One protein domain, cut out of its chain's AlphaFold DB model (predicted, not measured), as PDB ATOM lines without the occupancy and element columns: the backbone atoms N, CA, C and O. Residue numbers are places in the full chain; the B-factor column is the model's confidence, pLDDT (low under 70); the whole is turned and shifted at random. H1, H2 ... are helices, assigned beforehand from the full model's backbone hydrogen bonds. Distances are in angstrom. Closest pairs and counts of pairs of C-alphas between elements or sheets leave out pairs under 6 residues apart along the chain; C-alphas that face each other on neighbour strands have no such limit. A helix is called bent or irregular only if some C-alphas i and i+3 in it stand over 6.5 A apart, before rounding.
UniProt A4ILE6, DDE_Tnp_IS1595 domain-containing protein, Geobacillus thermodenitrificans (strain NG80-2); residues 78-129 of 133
ATOM      1  N   LYS A  78     -28.580   9.422   0.273       84.56
ATOM      2  CA  LYS A  78     -28.811   8.216   1.103       84.56
ATOM      3  C   LYS A  78     -27.989   8.169   2.403       84.56
ATOM      4  O   LYS A  78     -27.799   7.109   2.987       84.56
ATOM      5  N   GLY A  79     -27.560   9.335   2.876       79.00
ATOM      6  CA  GLY A  79     -26.652   9.492   4.003       79.00
ATOM      7  C   GLY A  79     -25.483  10.385   3.609       79.00
ATOM      8  O   GLY A  79     -24.857  10.194   2.575       79.00
ATOM      9  N   VAL A  80     -25.194  11.389   4.430       81.75
ATOM     10  CA  VAL A  80     -24.000  12.220   4.262       81.75
ATOM     11  C   VAL A  80     -23.040  11.933   5.400       81.75
ATOM     12  O   VAL A  80     -23.458  11.733   6.542       81.75
ATOM     13  N   ALA A  81     -21.744  11.947   5.112       80.31
ATOM     14  CA  ALA A  81     -20.763  11.952   6.181       80.31
ATOM     15  C   ALA A  81     -20.867  13.296   6.914       80.31
ATOM     16  O   ALA A  81     -20.621  14.343   6.313       80.31
ATOM     17  N   SER A  82     -21.195  13.278   8.212       78.88
ATOM     18  CA  SER A  82     -21.328  14.491   9.042       78.88
ATOM     19  C   SER A  82     -20.092  15.392   8.976       78.88
ATOM     20  O   SER A  82     -20.196  16.605   9.084       78.88
ATOM     21  N   LYS A  83     -18.932  14.785   8.712       78.25
ATOM     22  CA  LYS A  83     -17.649  15.436   8.456       78.25
ATOM     23  C   LYS A  83     -17.656  16.461   7.318       78.25
ATOM     24  O   LYS A  83     -16.907  17.423   7.374       78.25
ATOM     25  N   TYR A  84     -18.449  16.228   6.277       81.62
ATOM     26  CA  TYR A  84     -18.533  17.107   5.109       81.62
ATOM     27  C   TYR A  84     -19.842  17.896   5.086       81.62
ATOM     28  O   TYR A  84     -20.154  18.511   4.070       81.62
ATOM     29  N   LEU A  85     -20.623  17.870   6.174       84.31
ATOM     30  CA  LEU A  85     -21.959  18.459   6.219       84.31
ATOM     31  C   LEU A  85     -21.952  19.929   5.783       84.31
ATOM     32  O   LEU A  85     -22.828  20.322   5.020       84.31
ATOM     33  N   ASP A  86     -20.942  20.702   6.177       81.44
ATOM     34  CA  ASP A  86     -20.820  22.111   5.792       81.44
ATOM     35  C   ASP A  86     -20.692  22.294   4.272       81.44
ATOM     36  O   ASP A  86     -21.359  23.156   3.698       81.44
ATOM     37  N   ASN A  87     -19.946  21.417   3.590       83.69
ATOM     38  CA  ASN A  87     -19.821  21.433   2.128       83.69
ATOM     39  C   ASN A  87     -21.160  21.109   1.453       83.69
ATOM     40  O   ASN A  87     -21.549  21.761   0.483       83.69
ATOM     41  N   TYR A  88     -21.899  20.132   1.989       87.19
ATOM     42  CA  TYR A  88     -23.242  19.808   1.507       87.19
ATOM     43  C   TYR A  88     -24.209  20.981   1.718       87.19
ATOM     44  O   TYR A  88     -24.973  21.313   0.816       87.19
ATOM     45  N   LEU A  89     -24.166  21.644   2.874       88.00
ATOM     46  CA  LEU A  89     -25.025  22.795   3.158       88.00
ATOM     47  C   LEU A  89     -24.691  23.994   2.264       88.00
ATOM     48  O   LEU A  89     -25.608  24.647   1.766       88.00
ATOM     49  N   ALA A  90     -23.408  24.261   2.009       85.69
ATOM     50  CA  ALA A  90     -22.982  25.294   1.068       85.69
ATOM     51  C   ALA A  90     -23.493  25.003  -0.352       85.69
ATOM     52  O   ALA A  90     -24.062  25.884  -1.003       85.69
ATOM     53  N   TRP A  91     -23.374  23.750  -0.803       84.94
ATOM     54  CA  TRP A  91     -23.899  23.325  -2.098       84.94
ATOM     55  C   TRP A  91     -25.426  23.451  -2.167       84.94
ATOM     56  O   TRP A  91     -25.959  23.997  -3.134       84.94
ATOM     57  N   PHE A  92     -26.143  23.036  -1.121       88.38
ATOM     58  CA  PHE A  92     -27.589  23.215  -1.045       88.38
ATOM     59  C   PHE A  92     -27.990  24.691  -1.147       88.38
ATOM     60  O   PHE A  92     -28.831  25.032  -1.972       88.38
ATOM     61  N   LEU A  93     -27.364  25.572  -0.359       87.44
ATOM     62  CA  LEU A  93     -27.649  27.011  -0.376       87.44
ATOM     63  C   LEU A  93     -27.418  27.629  -1.755       87.44
ATOM     64  O   LEU A  93     -28.160  28.519  -2.166       87.44
ATOM     65  N   PHE A  94     -26.393  27.165  -2.468       83.88
ATOM     66  CA  PHE A  94     -26.130  27.592  -3.832       83.88
ATOM     67  C   PHE A  94     -27.262  27.181  -4.789       83.88
ATOM     68  O   PHE A  94     -27.736  28.016  -5.563       83.88
ATOM     69  N   VAL A  95     -27.710  25.922  -4.720       85.19
ATOM     70  CA  VAL A  95     -28.776  25.389  -5.584       85.19
ATOM     71  C   VAL A  95     -30.127  26.041  -5.265       85.19
ATOM     72  O   VAL A  95     -30.838  26.431  -6.190       85.19
ATOM     73  N   ASP A  96     -30.455  26.208  -3.979       86.50
ATOM     74  CA  ASP A  96     -31.720  26.794  -3.508       86.50
ATOM     75  C   ASP A  96     -31.886  28.246  -3.980       86.50
ATOM     76  O   ASP A  96     -32.970  28.649  -4.393       86.50
ATOM     77  N   LYS A  97     -30.793  29.023  -3.988       81.88
ATOM     78  CA  LYS A  97     -30.798  30.432  -4.415       81.88
ATOM     79  C   LYS A  97     -30.959  30.634  -5.921       81.88
ATOM     80  O   LYS A  97     -31.386  31.707  -6.327       81.88
ATOM     81  N   ARG A  98     -30.580  29.649  -6.739       74.38
ATOM     82  CA  ARG A  98     -30.542  29.759  -8.210       74.38
ATOM     83  C   ARG A  98     -31.634  28.946  -8.912       74.38
ATOM     84  O   ARG A  98     -31.539  28.713 -10.108       74.38
ATOM     85  N   GLY A  99     -32.642  28.462  -8.181       67.75
ATOM     86  CA  GLY A  99     -33.818  27.822  -8.783       67.75
ATOM     87  C   GLY A  99     -33.517  26.584  -9.637       67.75
ATOM     88  O   GLY A  99     -34.285  26.284 -10.541       67.75
ATOM     89  N   HIS A 100     -32.424  25.862  -9.353       62.03
ATOM     90  CA  HIS A 100     -31.928  24.730 -10.156       62.03
ATOM     91  C   HIS A 100     -31.376  25.079 -11.555       62.03
ATOM     92  O   HIS A 100     -31.209  24.186 -12.385       62.03
ATOM     93  N   GLU A 101     -31.019  26.337 -11.823       63.41
ATOM     94  CA  GLU A 101     -30.382  26.718 -13.087       63.41
ATOM     95  C   GLU A 101     -28.912  26.276 -13.159       63.41
ATOM     96  O   GLU A 101     -28.019  26.828 -12.504       63.41
ATOM     97  N   THR A 102     -28.641  25.284 -14.009       63.78
ATOM     98  CA  THR A 102     -27.313  24.671 -14.180       63.78
ATOM     99  C   THR A 102     -26.513  25.308 -15.323       63.78
ATOM    100  O   THR A 102     -26.112  24.648 -16.278       63.78
ATOM    101  N   THR A 103     -26.266  26.616 -15.250       77.75
ATOM    102  CA  THR A 103     -25.452  27.332 -16.248       77.75
ATOM    103  C   THR A 103     -23.958  27.188 -15.938       77.75
ATOM    104  O   THR A 103     -23.558  27.171 -14.773       77.75
ATOM    105  N   LYS A 104     -23.087  27.162 -16.962       75.44
ATOM    106  CA  LYS A 104     -21.618  27.138 -16.765       75.44
ATOM    107  C   LYS A 104     -21.126  28.278 -15.862       75.44
ATOM    108  O   LYS A 104     -20.216  28.071 -15.066       75.44
ATOM    109  N   GLN A 105     -21.743  29.460 -15.963       79.88
ATOM    110  CA  GLN A 105     -21.432  30.606 -15.107       79.88
ATOM    111  C   GLN A 105     -21.805  30.346 -13.642       79.88
ATOM    112  O   GLN A 105     -20.987  30.553 -12.755       79.88
ATOM    113  N   ASN A 106     -22.990  29.788 -13.397       77.31
ATOM    114  CA  ASN A 106     -23.443  29.436 -12.056       77.31
ATOM    115  C   ASN A 106     -22.476  28.441 -11.397       77.31
ATOM    116  O   ASN A 106     -22.087  28.637 -10.250       77.31
ATOM    117  N   ILE A 107     -22.020  27.415 -12.122       76.81
ATOM    118  CA  ILE A 107     -21.042  26.448 -11.593       76.81
ATOM    119  C   ILE A 107     -19.730  27.147 -11.202       76.81
ATOM    120  O   ILE A 107     -19.191  26.870 -10.133       76.81
ATOM    121  N   LYS A 108     -19.233  28.083 -12.022       81.19
ATOM    122  CA  LYS A 108     -18.042  28.877 -11.677       81.19
ATOM    123  C   LYS A 108     -18.261  29.693 -10.406       81.19
ATOM    124  O   LYS A 108     -17.430  29.629  -9.504       81.19
ATOM    125  N   ASP A 109     -19.390  30.385 -10.298       82.62
ATOM    126  CA  ASP A 109     -19.724  31.159  -9.103       82.62
ATOM    127  C   ASP A 109     -19.844  30.268  -7.859       82.62
ATOM    128  O   ASP A 109     -19.445  30.675  -6.767       82.62
ATOM    129  N   MET A 110     -20.375  29.044  -8.005       80.06
ATOM    130  CA  MET A 110     -20.418  28.056  -6.924       80.06
ATOM    131  C   MET A 110     -19.014  27.796  -6.411       80.06
ATOM    132  O   MET A 110     -18.763  27.973  -5.223       80.06
ATOM    133  N   LEU A 111     -18.112  27.413  -7.317       77.31
ATOM    134  CA  LEU A 111     -16.744  27.048  -6.984       77.31
ATOM    135  C   LEU A 111     -16.042  28.226  -6.310       77.31
ATOM    136  O   LEU A 111     -15.569  28.078  -5.186       77.31
ATOM    137  N   VAL A 112     -16.087  29.417  -6.916       81.69
ATOM    138  CA  VAL A 112     -15.482  30.622  -6.328       81.69
ATOM    139  C   VAL A 112     -16.057  30.902  -4.940       81.69
ATOM    140  O   VAL A 112     -15.290  31.062  -3.997       81.69
ATOM    141  N   SER A 113     -17.383  30.888  -4.768       77.69
ATOM    142  CA  SER A 113     -18.003  31.162  -3.462       77.69
ATOM    143  C   SER A 113     -17.683  30.105  -2.400       77.69
ATOM    144  O   SER A 113     -17.488  30.453  -1.237       77.69
ATOM    145  N   SER A 114     -17.581  28.830  -2.786       71.69
ATOM    146  CA  SER A 114     -17.237  27.735  -1.875       71.69
ATOM    147  C   SER A 114     -15.777  27.777  -1.425       71.69
ATOM    148  O   SER A 114     -15.496  27.476  -0.271       71.69
ATOM    149  N   PHE A 115     -14.866  28.217  -2.301       69.69
ATOM    150  CA  PHE A 115     -13.437  28.355  -2.006       69.69
ATOM    151  C   PHE A 115     -13.050  29.734  -1.459       69.69
ATOM    152  O   PHE A 115     -11.911  29.928  -1.052       69.69
ATOM    153  N   SER A 116     -13.982  30.691  -1.429       74.19
ATOM    154  CA  SER A 116     -13.750  32.019  -0.837       74.19
ATOM    155  C   SER A 116     -13.630  31.973   0.687       74.19
ATOM    156  O   SER A 116     -13.155  32.929   1.295       74.19
ATOM    157  N   PHE A 117     -14.078  30.885   1.314       68.25
ATOM    158  CA  PHE A 117     -13.887  30.650   2.737       68.25
ATOM    159  C   PHE A 117     -12.611  29.845   2.953       68.25
ATOM    160  O   PHE A 117     -12.388  28.823   2.307       68.25
ATOM    161  N   GLU A 118     -11.783  30.307   3.883       68.94
ATOM    162  CA  GLU A 118     -10.536  29.643   4.235       68.94
ATOM    163  C   GLU A 118     -10.831  28.264   4.854       68.94
ATOM    164  O   GLU A 118     -11.374  28.155   5.957       68.94
ATOM    165  N   MET A 119     -10.506  27.191   4.125       67.62
ATOM    166  CA  MET A 119     -10.525  25.832   4.665       67.62
ATOM    167  C   MET A 119      -9.222  25.576   5.423       67.62
ATOM    168  O   MET A 119      -8.210  25.200   4.840       67.62
ATOM    169  N   ASN A 120      -9.278  25.726   6.745       72.62
ATOM    170  CA  ASN A 120      -8.174  25.372   7.645       72.62
ATOM    171  C   ASN A 120      -8.037  23.854   7.860       72.62
ATOM    172  O   ASN A 120      -7.075  23.375   8.461       72.62
ATOM    173  N   ASP A 121      -9.003  23.088   7.361       73.75
ATOM    174  CA  ASP A 121      -9.039  21.644   7.468       73.75
ATOM    175  C   ASP A 121      -8.358  20.977   6.269       73.75
ATOM    176  O   ASP A 121      -8.779  21.089   5.120       73.75
ATOM    177  N   THR A 122      -7.301  20.221   6.550       77.25
ATOM    178  CA  THR A 122      -6.591  19.411   5.557       77.25
ATOM    179  C   THR A 122      -7.205  18.019   5.459       77.25
ATOM    180  O   THR A 122      -7.821  17.526   6.401       77.25
ATOM    181  N   TYR A 123      -6.946  17.294   4.366       73.31
ATOM    182  CA  TYR A 123      -7.346  15.882   4.257       73.31
ATOM    183  C   TYR A 123      -6.918  15.045   5.481       73.31
ATOM    184  O   TYR A 123      -7.681  14.197   5.950       73.31
ATOM    185  N   LYS A 124      -5.725  15.308   6.039       77.06
ATOM    186  CA  LYS A 124      -5.226  14.634   7.247       77.06
ATOM    187  C   LYS A 124      -5.986  15.055   8.509       77.06
ATOM    188  O   LYS A 124      -6.386  14.164   9.257       77.06
ATOM    189  N   SER A 125      -6.211  16.356   8.737       79.19
ATOM    190  CA  SER A 125      -6.959  16.828   9.920       79.19
ATOM    191  C   SER A 125      -8.391  16.307   9.904       79.19
ATOM    192  O   SER A 125      -8.877  15.789  10.906       79.19
ATOM    193  N   ILE A 126      -9.002  16.314   8.720       73.12
ATOM    194  CA  ILE A 126     -10.285  15.698   8.430       73.12
ATOM    195  C   ILE A 126     -10.186  14.215   8.794       73.12
ATOM    196  O   ILE A 126     -10.884  13.770   9.699       73.12
ATOM    197  N   ARG A 127      -9.331  13.402   8.155       75.19
ATOM    198  CA  ARG A 127      -9.242  11.939   8.392       75.19
ATOM    199  C   ARG A 127      -9.087  11.552   9.869       75.19
ATOM    200  O   ARG A 127      -9.658  10.538  10.258       75.19
ATOM    201  N   LEU A 128      -8.366  12.349  10.650       78.62
ATOM    202  CA  LEU A 128      -8.042  12.072  12.049       78.62
ATOM    203  C   LEU A 128      -9.027  12.682  13.061       78.62
ATOM    204  O   LEU A 128      -8.869  12.450  14.260       78.62
ATOM    205  N   SER A 129     -10.036  13.443  12.620       74.94
ATOM    206  CA  SER A 129     -11.006  14.036  13.539       74.94
ATOM    207  C   SER A 129     -11.838  12.952  14.236       74.94
ATOM    208  O   SER A 129     -12.422  12.070  13.603       74.94
TER     209      SER A 129
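AT A GLANCE: This is residues 78 to 129 of the 133 residues of the protein "DDE_Tnp_IS1595 domain-containing protein" of Geobacillus thermodenitrificans (strain NG80-2) (UniProt A4ILE6). A loose helical hairpin, made of the long H1 and the shorter H2 folded back beside it, runs on from H2 through an extended stretch to the small H3, which comes back near the beginning of H1, so that the backbone goes round in an open, flat loop with few contacts across it. The turn between H1 and H2 lies at one end of the longest axis and H3 at the other, and residues 99 to 105 and 115 to 120 stand free. The printed part has 52 residues with three named helices, in the order H1, H2, H3, and no named strand; the class is all helix. The whole is loose, with a radius of gyration of the C-alphas of 12.9 A, and it is flat, spanning 37 by 27 by 14 A.

IN THESE COORDINATES: The printed part begins at Lys 78, with its C-alpha at (-28.811, 8.216, 1.103). H1 is residues 82 to 97, 22.9 A from first to last C-alpha, and it begins with C-alpha 82 at (-21.328, 14.491, 9.042). H1 is irregular: C-alphas 83 and 86 are 7.9 A apart, and its line is a rough one. H2 is residues 104 to 115, 16.9 A long, with C-alpha 104 at (-21.618, 27.138, -16.765). H3 is residues 123 to 128, six residues, and ends with C-alpha 128 at (-8.042, 12.072, 12.049).

HOW THE PARTS SIT: H1 and H2 form a helical hairpin. They touch, with 5 pairs of C-alphas within 8 A. The closest C-alphas are those of Phe 94 and Met 110, 6.5 A apart. H1 touches H2 with residues 87 to 94 alone, and H2 touches H1 with residues 110 to 114 alone. Their lines stand at a steep tilt of 40 degrees, and they run opposite ways. H1 and H3 are close but not clearly touching: the closest C-alphas, those of Lys 83 and Ile 126, are 7.4 A apart. These two stand at a steep tilt of 47 degrees, opposite ways. H2 and H3 are apart. In H2 and H3 every O i to N i+4 pair is within hydrogen-bond range; in H1 10 of 12 are.

THE WHOLE: The radius of gyration of the C-alphas is 1.31 times the 9.9 A of a compact globule of 52 residues. The two C-alphas farthest apart are those of Gly 99 and Leu 128, at 36.7 A. The printed part has no cut, and both links, H1 to H2 with 6 residues and H2 to H3 with 7, are short but not tight. The mean pLDDT of the printed part is 77.8, and the model's confidence is low, under 70, at residues 99 to 102, residue 115 and residues 117 to 119.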